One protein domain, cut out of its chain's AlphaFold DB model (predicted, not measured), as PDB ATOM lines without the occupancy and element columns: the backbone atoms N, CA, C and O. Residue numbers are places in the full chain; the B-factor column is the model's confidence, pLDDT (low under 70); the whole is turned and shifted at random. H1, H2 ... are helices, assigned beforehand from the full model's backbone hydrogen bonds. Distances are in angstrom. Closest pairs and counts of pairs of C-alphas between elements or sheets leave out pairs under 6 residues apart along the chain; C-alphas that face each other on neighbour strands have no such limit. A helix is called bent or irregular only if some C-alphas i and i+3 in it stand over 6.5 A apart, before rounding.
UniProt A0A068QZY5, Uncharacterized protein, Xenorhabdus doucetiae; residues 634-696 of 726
ATOM      1  N   PRO A 634      14.371  39.595 -30.254       80.19
ATOM      2  CA  PRO A 634      15.761  39.164 -30.169       80.19
ATOM      3  C   PRO A 634      15.933  37.844 -29.410       80.19
ATOM      4  O   PRO A 634      15.046  37.404 -28.668       80.19
ATOM      5  N   ALA A 635      17.126  37.261 -29.546       80.81
ATOM      6  CA  ALA A 635      17.518  36.073 -28.800       80.81
ATOM      7  C   ALA A 635      17.258  36.237 -27.283       80.81
ATOM      8  O   ALA A 635      17.324  37.357 -26.767       80.81
ATOM      9  N   PRO A 636      16.959  35.138 -26.562       83.75
ATOM     10  CA  PRO A 636      16.666  35.173 -25.133       83.75
ATOM     11  C   PRO A 636      17.703  35.949 -24.310       83.75
ATOM     12  O   PRO A 636      18.907  35.825 -24.530       83.75
ATOM     13  N   LEU A 637      17.228  36.708 -23.324       86.12
ATOM     14  CA  LEU A 637      18.063  37.484 -22.418       86.12
ATOM     15  C   LEU A 637      18.877  36.549 -21.522       86.12
ATOM     16  O   LEU A 637      18.309  35.832 -20.699       86.12
ATOM     17  N   ASN A 638      20.199  36.599 -21.629       87.56
ATOM     18  CA  ASN A 638      21.083  35.928 -20.689       87.56
ATOM     19  C   ASN A 638      21.482  36.895 -19.566       87.56
ATOM     20  O   ASN A 638      22.117  37.919 -19.811       87.56
ATOM     21  N   LEU A 639      21.098  36.578 -18.328       85.12
ATOM     22  CA  LEU A 639      21.387  37.419 -17.163       85.12
ATOM     23  C   LEU A 639      22.890  37.567 -16.892       85.12
ATOM     24  O   LEU A 639      23.312  38.642 -16.465       85.12
ATOM     25  N   ARG A 640      23.687  36.526 -17.175       86.25
ATOM     26  CA  ARG A 640      25.150  36.573 -17.028       86.25
ATOM     27  C   ARG A 640      25.745  37.632 -17.963       86.25
ATOM     28  O   ARG A 640      26.505  38.485 -17.515       86.25
ATOM     29  N   ASP A 641      25.305  37.656 -19.221       85.19
ATOM     30  CA  ASP A 641      25.791  38.609 -20.230       85.19
ATOM     31  C   ASP A 641      25.334  40.053 -19.948       85.19
ATOM     32  O   ASP A 641      26.044  41.001 -20.270       85.19
ATOM     33  N   GLN A 642      24.164  40.235 -19.323       84.56
ATOM     34  CA  GLN A 642      23.639  41.560 -18.952       84.56
ATOM     35  C   GLN A 642      24.366  42.192 -17.761       84.56
ATOM     36  O   GLN A 642      24.551  43.407 -17.732       84.56
ATOM     37  N   ILE A 643      24.751  41.388 -16.768       85.44
ATOM     38  CA  ILE A 643      25.524  41.860 -15.606       85.44
ATOM     39  C   ILE A 643      26.989  42.080 -16.004       85.44
ATOM     40  O   ILE A 643      27.644  42.984 -15.484       85.44
ATOM     41  N   GLY A 644      27.470  41.313 -16.985       81.31
ATOM     42  CA  GLY A 644      28.802  41.445 -17.547       81.31
ATOM     43  C   GLY A 644      29.840  40.599 -16.804       81.31
ATOM     44  O   GLY A 644      29.492  39.711 -16.024       81.31
ATOM     45  N   PRO A 645      31.138  40.846 -17.045       80.56
ATOM     46  CA  PRO A 645      32.216  39.937 -16.648       80.56
ATOM     47  C   PRO A 645      32.375  39.740 -15.132       80.56
ATOM     48  O   PRO A 645      33.002  38.774 -14.722       80.56
ATOM     49  N   SER A 646      31.786  40.604 -14.301       82.25
ATOM     50  CA  SER A 646      31.791  40.492 -12.836       82.25
ATOM     51  C   SER A 646      30.693  39.581 -12.267       82.25
ATOM     52  O   SER A 646      30.561  39.463 -11.048       82.25
ATOM     53  N   PHE A 647      29.872  38.944 -13.113       86.56
ATOM     54  CA  PHE A 647      28.786  38.075 -12.654       86.56
ATOM     55  C   PHE A 647      29.297  36.878 -11.846       86.56
ATOM     56  O   PHE A 647      28.807  36.632 -10.745       86.56
ATOM     57  N   ASP A 648      30.296  36.168 -12.374       83.44
ATOM     58  CA  ASP A 648      30.821  34.943 -11.759       83.44
ATOM     59  C   ASP A 648      31.693  35.226 -10.516       83.44
ATOM     60  O   ASP A 648      31.977  34.310  -9.746       83.44
ATOM     61  N   ASP A 649      32.048  36.494 -10.266       83.50
ATOM     62  CA  ASP A 649      32.754  36.925  -9.049       83.50
ATOM     63  C   ASP A 649      31.811  37.065  -7.838       83.50
ATOM     64  O   ASP A 649      32.244  36.976  -6.689       83.50
ATOM     65  N   VAL A 650      30.517  37.310  -8.083       82.12
ATOM     66  CA  VAL A 650      29.524  37.638  -7.040       82.12
ATOM     67  C   VAL A 650      28.409  36.590  -6.949       82.12
ATOM     68  O   VAL A 650      27.850  36.378  -5.871       82.12
ATOM     69  N   PHE A 651      28.080  35.910  -8.050       83.81
ATOM     70  CA  PHE A 651      26.958  34.976  -8.134       83.81
ATOM     71  C   PHE A 651      27.389  33.596  -8.645       83.81
ATOM     72  O   PHE A 651      28.217  33.473  -9.537       83.81
ATOM     73  N   VAL A 652      26.750  32.539  -8.128       81.88
ATOM     74  CA  VAL A 652      26.880  31.163  -8.637       81.88
ATOM     75  C   VAL A 652      25.504  30.665  -9.062       81.88
ATOM     76  O   VAL A 652      24.559  30.651  -8.268       81.88
ATOM     77  N   ALA A 653      25.367  30.256 -10.322       82.31
ATOM     78  CA  ALA A 653      24.088  29.819 -10.861       82.31
ATOM     79  C   ALA A 653      23.751  28.386 -10.431       82.31
ATOM     80  O   ALA A 653      24.440  27.430 -10.773       82.31
ATOM     81  N   SER A 654      22.628  28.215  -9.732       83.19
ATOM     82  CA  SER A 654      22.117  26.886  -9.359       83.19
ATOM     83  C   SER A 654      21.576  26.089 -10.552       83.19
ATOM     84  O   SER A 654      21.504  24.863 -10.505       83.19
ATOM     85  N   ASN A 655      21.180  26.773 -11.632       84.38
ATOM     86  CA  ASN A 655      20.793  26.163 -12.899       84.38
ATOM     87  C   ASN A 655      21.072  27.131 -14.052       84.38
ATOM     88  O   ASN A 655      20.347  28.107 -14.242       84.38
ATOM     89  N   GLU A 656      22.076  26.801 -14.856       82.44
ATOM     90  CA  GLU A 656      22.520  27.592 -16.008       82.44
ATOM     91  C   GLU A 656      21.388  27.879 -17.012       82.44
ATOM     92  O   GLU A 656      21.281  28.980 -17.545       82.44
ATOM     93  N   LYS A 657      20.439  26.949 -17.202       81.31
ATOM     94  CA  LYS A 657      19.302  27.158 -18.120       81.31
ATOM     95  C   LYS A 657      18.314  28.215 -17.626       81.31
ATOM     96  O   LYS A 657      17.553  28.743 -18.429       81.31
ATOM     97  N   ARG A 658      18.286  28.508 -16.321       81.75
ATOM     98  CA  ARG A 658      17.393  29.524 -15.733       81.75
ATOM     99  C   ARG A 658      17.969  30.938 -15.798       81.75
ATOM    100  O   ARG A 658      17.228  31.880 -15.538       81.75
ATOM    101  N   LEU A 659      19.244  31.088 -16.164       83.56
ATOM    102  CA  LEU A 659      19.841  32.395 -16.457       83.56
ATOM    103  C   LEU A 659      19.371  32.958 -17.802       83.56
ATOM    104  O   LEU A 659      19.470  34.160 -18.031       83.56
ATOM    105  N   VAL A 660      18.857  32.090 -18.676       87.38
ATOM    106  CA  VAL A 660      18.363  32.447 -20.003       87.38
ATOM    107  C   VAL A 660      16.850  32.638 -19.938       87.38
ATOM    108  O   VAL A 660      16.086  31.679 -19.816       87.38
ATOM    109  N   ILE A 661      16.405  33.888 -20.019       87.44
ATOM    110  CA  ILE A 661      14.995  34.268 -19.966       87.44
ATOM    111  C   ILE A 661      14.503  34.535 -21.395       87.44
ATOM    112  O   ILE A 661      15.008  35.449 -22.050       87.44
ATOM    113  N   PRO A 662      13.501  33.791 -21.905       85.69
ATOM    114  CA  PRO A 662      12.881  34.095 -23.190       85.69
ATOM    115  C   PRO A 662      12.420  35.548 -23.247       85.69
ATOM    116  O   PRO A 662      11.740  36.016 -22.332       85.69
ATOM    117  N   GLN A 663      12.737  36.244 -24.338       86.81
ATOM    118  CA  GLN A 663      12.507  37.684 -24.432       86.81
ATOM    119  C   GLN A 663      11.033  38.066 -24.239       86.81
ATOM    120  O   GLN A 663      10.743  39.106 -23.649       86.81
ATOM    121  N   LEU A 664      10.103  37.186 -24.625       84.44
ATOM    122  CA  LEU A 664       8.662  37.333 -24.397       84.44
ATOM    123  C   LEU A 664       8.280  37.519 -22.917       84.44
ATOM    124  O   LEU A 664       7.302  38.196 -22.622       84.44
ATOM    125  N   LEU A 665       9.038  36.921 -21.993       86.25
ATOM    126  CA  LEU A 665       8.789  36.982 -20.549       86.25
ATOM    127  C   LEU A 665       9.485  38.175 -19.871       86.25
ATOM    128  O   LEU A 665       9.352  38.363 -18.663       86.25
ATOM    129  N   THR A 666      10.231  38.980 -20.628       87.62
ATOM    130  CA  THR A 666      10.881  40.199 -20.127       87.62
ATOM    131  C   THR A 666       9.943  41.402 -20.218       87.62
ATOM    132  O   THR A 666       8.940  41.378 -20.935       87.62
ATOM    133  N   ARG A 667      10.291  42.506 -19.541       85.25
ATOM    134  CA  ARG A 667       9.538  43.769 -19.644       85.25
ATOM    135  C   ARG A 667       9.385  44.223 -21.098       85.25
ATOM    136  O   ARG A 667       8.290  44.616 -21.470       85.25
ATOM    137  N   LEU A 668      10.449  44.119 -21.898       83.56
ATOM    138  CA  LEU A 668      10.453  44.501 -23.313       83.56
ATOM    139  C   LEU A 668       9.485  43.632 -24.130       83.56
ATOM    140  O   LEU A 668       8.671  44.160 -24.881       83.56
ATOM    141  N   GLY A 669       9.502  42.311 -23.926       85.62
ATOM    142  CA  GLY A 669       8.543  41.403 -24.567       85.62
ATOM    143  C   GLY A 669       7.090  41.682 -24.170       85.62
ATOM    144  O   GLY A 669       6.192  41.603 -25.006       85.62
ATOM    145  N   LEU A 670       6.845  42.078 -22.919       85.56
ATOM    146  CA  LEU A 670       5.507  42.452 -22.465       85.56
ATOM    147  C   LEU A 670       5.040  43.784 -23.078       85.56
ATOM    148  O   LEU A 670       3.949  43.842 -23.645       85.56
ATOM    149  N   THR A 671       5.832  44.855 -22.963       85.12
ATOM    150  CA  THR A 671       5.409  46.214 -23.345       85.12
ATOM    151  C   THR A 671       5.454  46.459 -24.845       85.12
ATOM    152  O   THR A 671       4.545  47.091 -25.384       85.12
ATOM    153  N   ASP A 672       6.485  45.963 -25.525       81.31
ATOM    154  CA  ASP A 672       6.726  46.291 -26.931       81.31
ATOM    155  C   ASP A 672       6.208  45.233 -27.900       81.31
ATOM    156  O   ASP A 672       5.976  45.553 -29.065       81.31
ATOM    157  N   TYR A 673       5.947  44.015 -27.422       84.94
ATOM    158  CA  TYR A 673       5.348  42.952 -28.225       84.94
ATOM    159  C   TYR A 673       3.939  42.599 -27.737       84.94
ATOM    160  O   TYR A 673       2.971  42.972 -28.391       84.94
ATOM    161  N   PHE A 674       3.774  41.972 -26.570       84.00
ATOM    162  CA  PHE A 674       2.476  41.426 -26.142       84.00
ATOM    163  C   PHE A 674       1.348  42.474 -26.065       84.00
ATOM    164  O   PHE A 674       0.263  42.253 -26.599       84.00
ATOM    165  N   VAL A 675       1.589  43.633 -25.436       83.88
ATOM    166  CA  VAL A 675       0.563  44.684 -25.276       83.88
ATOM    167  C   VAL A 675       0.170  45.315 -26.616       83.88
ATOM    168  O   VAL A 675      -1.002  45.634 -26.820       83.88
ATOM    169  N   ARG A 676       1.117  45.458 -27.554       81.94
ATOM    170  CA  ARG A 676       0.857  46.057 -28.877       81.94
ATOM    171  C   ARG A 676       0.010  45.163 -29.783       81.94
ATOM    172  O   ARG A 676      -0.644  45.666 -30.686       81.94
ATOM    173  N   GLN A 677      -0.035  43.860 -29.507       78.81
ATOM    174  CA  GLN A 677      -0.792  42.879 -30.290       78.81
ATOM    175  C   GLN A 677      -2.305  42.890 -30.001       78.81
ATOM    176  O   GLN A 677      -3.057  42.188 -30.668       78.81
ATOM    177  N   LYS A 678      -2.796  43.689 -29.041       72.75
ATOM    178  CA  LYS A 678      -4.207  43.694 -28.599       72.75
ATOM    179  C   LYS A 678      -5.232  43.786 -29.746       72.75
ATOM    180  O   LYS A 678      -6.210  43.035 -29.750       72.75
ATOM    181  N   ASP A 679      -5.012  44.668 -30.718       68.31
ATOM    182  CA  ASP A 679      -5.942  44.871 -31.840       68.31
ATOM    183  C   ASP A 679      -5.827  43.772 -32.911       68.31
ATOM    184  O   ASP A 679      -6.807  43.437 -33.577       68.31
ATOM    185  N   GLU A 680      -4.652  43.160 -33.063       67.44
ATOM    186  CA  GLU A 680      -4.451  42.012 -33.956       67.44
ATOM    187  C   GLU A 680      -5.084  40.744 -33.364       67.44
ATOM    188  O   GLU A 680      -5.737  39.972 -34.064       67.44
ATOM    189  N   LEU A 681      -5.005  40.586 -32.041       68.50
ATOM    190  CA  LEU A 681      -5.589  39.475 -31.293       68.50
ATOM    191  C   LEU A 681      -7.115  39.434 -31.358       68.50
ATOM    192  O   LEU A 681      -7.695  38.353 -31.458       68.50
ATOM    193  N   THR A 682      -7.782  40.589 -31.320       68.44
ATOM    194  CA  THR A 682      -9.246  40.647 -31.482       68.44
ATOM    195  C   THR A 682      -9.666  40.190 -32.879       68.44
ATOM    196  O   THR A 682     -10.557  39.355 -33.004       68.44
ATOM    197  N   LYS A 683      -8.960  40.618 -33.930       67.19
ATOM    198  CA  LYS A 683      -9.219  40.167 -35.310       67.19
ATOM    199  C   LYS A 683      -8.926  38.676 -35.512       67.19
ATOM    200  O   LYS A 683      -9.722  37.980 -36.140       67.19
ATOM    201  N   LEU A 684      -7.814  38.177 -34.966       68.12
ATOM    202  CA  LEU A 684      -7.441  36.758 -35.032       68.12
ATOM    203  C   LEU A 684      -8.463  35.875 -34.305       68.12
ATOM    204  O   LEU A 684      -8.912  34.879 -34.859       68.12
ATOM    205  N   THR A 685      -8.906  36.270 -33.109       72.88
ATOM    206  CA  THR A 685      -9.898  35.497 -32.340       72.88
ATOM    207  C   THR A 685     -11.280  35.468 -32.991       72.88
ATOM    208  O   THR A 685     -11.953  34.436 -32.933       72.88
ATOM    209  N   GLU A 686     -11.713  36.550 -33.641       74.81
ATOM    210  CA  GLU A 686     -12.956  36.550 -34.420       74.81
ATOM    211  C   GLU A 686     -12.874  35.633 -35.643       74.81
ATOM    212  O   GLU A 686     -13.792  34.846 -35.887       74.81
ATOM    213  N   MET A 687     -11.760  35.689 -36.375       76.88
ATOM    214  CA  MET A 687     -11.506  34.809 -37.512       76.88
ATOM    215  C   MET A 687     -11.449  33.341 -37.078       76.88
ATOM    216  O   MET A 687     -12.128  32.506 -37.668       76.88
ATOM    217  N   ASP A 688     -10.722  33.024 -36.008       80.19
ATOM    218  CA  ASP A 688     -10.606  31.661 -35.487       80.19
ATOM    219  C   ASP A 688     -11.940  31.129 -34.952       80.19
ATOM    220  O   ASP A 688     -12.220  29.935 -35.060       80.19
ATOM    221  N   SER A 689     -12.797  32.001 -34.412       82.06
ATOM    222  CA  SER A 689     -14.156  31.622 -34.006       82.06
ATOM    223  C   SER A 689     -15.004  31.198 -35.209       82.06
ATOM    224  O   SER A 689     -15.732  30.212 -35.122       82.06
ATOM    225  N   TRP A 690     -14.874  31.890 -36.345       85.75
ATOM    226  CA  TRP A 690     -15.539  31.516 -37.598       85.75
ATOM    227  C   TRP A 690     -14.939  30.251 -38.240       85.75
ATOM    228  O   TRP A 690     -15.686  29.367 -38.668       85.75
ATOM    229  N   VAL A 691     -13.606  30.115 -38.265       85.50
ATOM    230  CA  VAL A 691     -12.914  28.918 -38.790       85.50
ATOM    231  C   VAL A 691     -13.358  27.669 -38.034       85.50
ATOM    232  O   VAL A 691     -13.670  26.646 -38.648       85.50
ATOM    233  N   LEU A 692     -13.438  27.766 -36.705       84.12
ATOM    234  CA  LEU A 692     -13.832  26.664 -35.835       84.12
ATOM    235  C   LEU A 692     -15.343  26.479 -35.724       84.12
ATOM    236  O   LEU A 692     -15.771  25.523 -35.090       84.12
ATOM    237  N   ASN A 693     -16.163  27.351 -36.310       81.25
ATOM    238  CA  ASN A 693     -17.614  27.319 -36.135       81.25
ATOM    239  C   ASN A 693     -18.004  27.307 -34.636       81.25
ATOM    240  O   ASN A 693     -18.644  26.378 -34.129       81.25
ATOM    241  N   ILE A 694     -17.498  28.294 -33.891       75.56
ATOM    242  CA  ILE A 694     -17.860  28.566 -32.496       75.56
ATOM    243  C   ILE A 694     -18.919  29.667 -32.519       75.56
ATOM    244  O   ILE A 694     -18.617  30.834 -32.765       75.56
ATOM    245  N   THR A 695     -20.170  29.307 -32.252       57.41
ATOM    246  CA  THR A 695     -21.249  30.272 -32.035       57.41
ATOM    247  C   THR A 695     -20.946  31.077 -30.771       57.41
ATOM    248  O   THR A 695     -20.770  30.507 -29.693       57.41
ATOM    249  N   LYS A 696     -20.835  32.410 -30.895       47.78
ATOM    250  CA  LYS A 696     -20.659  33.304 -29.737       47.78
ATOM    251  C   LYS A 696     -21.800  33.022 -28.739       47.78
ATOM    252  O   LYS A 696     -22.956  33.047 -29.162       47.78
TER     253      LYS A 696
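This is residues 634 to 696 of the 726 residues of an uncharacterized protein of Xenorhabdus doucetiae (UniProt A0A068QZY5). A long, bent helix, H3, extends from an open loop that holds two short helices, H1 and H2, toward its far end. The printed part runs out through H1 and H2 and folds back along residues 651 to 666, where a short antiparallel pairing of residues 637 to 638 with residues 660 to 661 ties the two limbs of the loop together; beyond it, residues 675 to 685 and 687 to 693 stick out free. The printed part has 63 residues, with three named helices in the order H1, H2, H3 and no named strand, and its class is all helix. The whole is extended, with a radius of gyration of the C-alphas of 18.8 A and spans of 59 by 21 by 16 A.

The printed part begins at Pro 634, with its C-alpha at (15.761, 39.164, -30.169). H1 is residues 639 to 643, 6.3 A from first to last C-alpha. H2 is residues 647 to 650, 5.7 A long, and its C-alpha 647 is at (28.786, 38.075, -12.654). H3, residues 667 to 691, was assigned as one helix by its hydrogen bonds, but it is bent: C-alphas 676 and 679 are 7.5 A apart. Its arm H3a is residues 667 to 676, 12.9 A long, and is itself irregular, with C-alphas 672 and 675 6.6 A apart. Its arm H3b is residues 679 to 691, 18.7 A long, ending with C-alpha 691 at (-12.914, 28.918, -38.790).

H1 and H2 are close but not clearly touching; their closest C-alphas, those of Arg 640 and Phe 647, are 5.9 A apart. H2 and H3a are apart, and H1 is apart from both H3a and H3b. H2 is also apart from H3b. The lines of H3a and H3b stand at a steep tilt of 58 degrees. In H1 every O i to N i+4 pair is within hydrogen-bond range, in H3a 4 of 6 are and in H3b 8 of 9, while H2 is too short for such a pair.

The C-alphas farthest apart in the domain, those of Asp 649 and Thr 695, are 59.1 A apart. The printed part has no cut. The link from H1 to H2 is tight, with 3 residues, and the link from H2 to H3a is long, with 16 residues. The mean pLDDT of the printed part is 80.6; residues 679 to 684 and residues 695 to 696 are under 70.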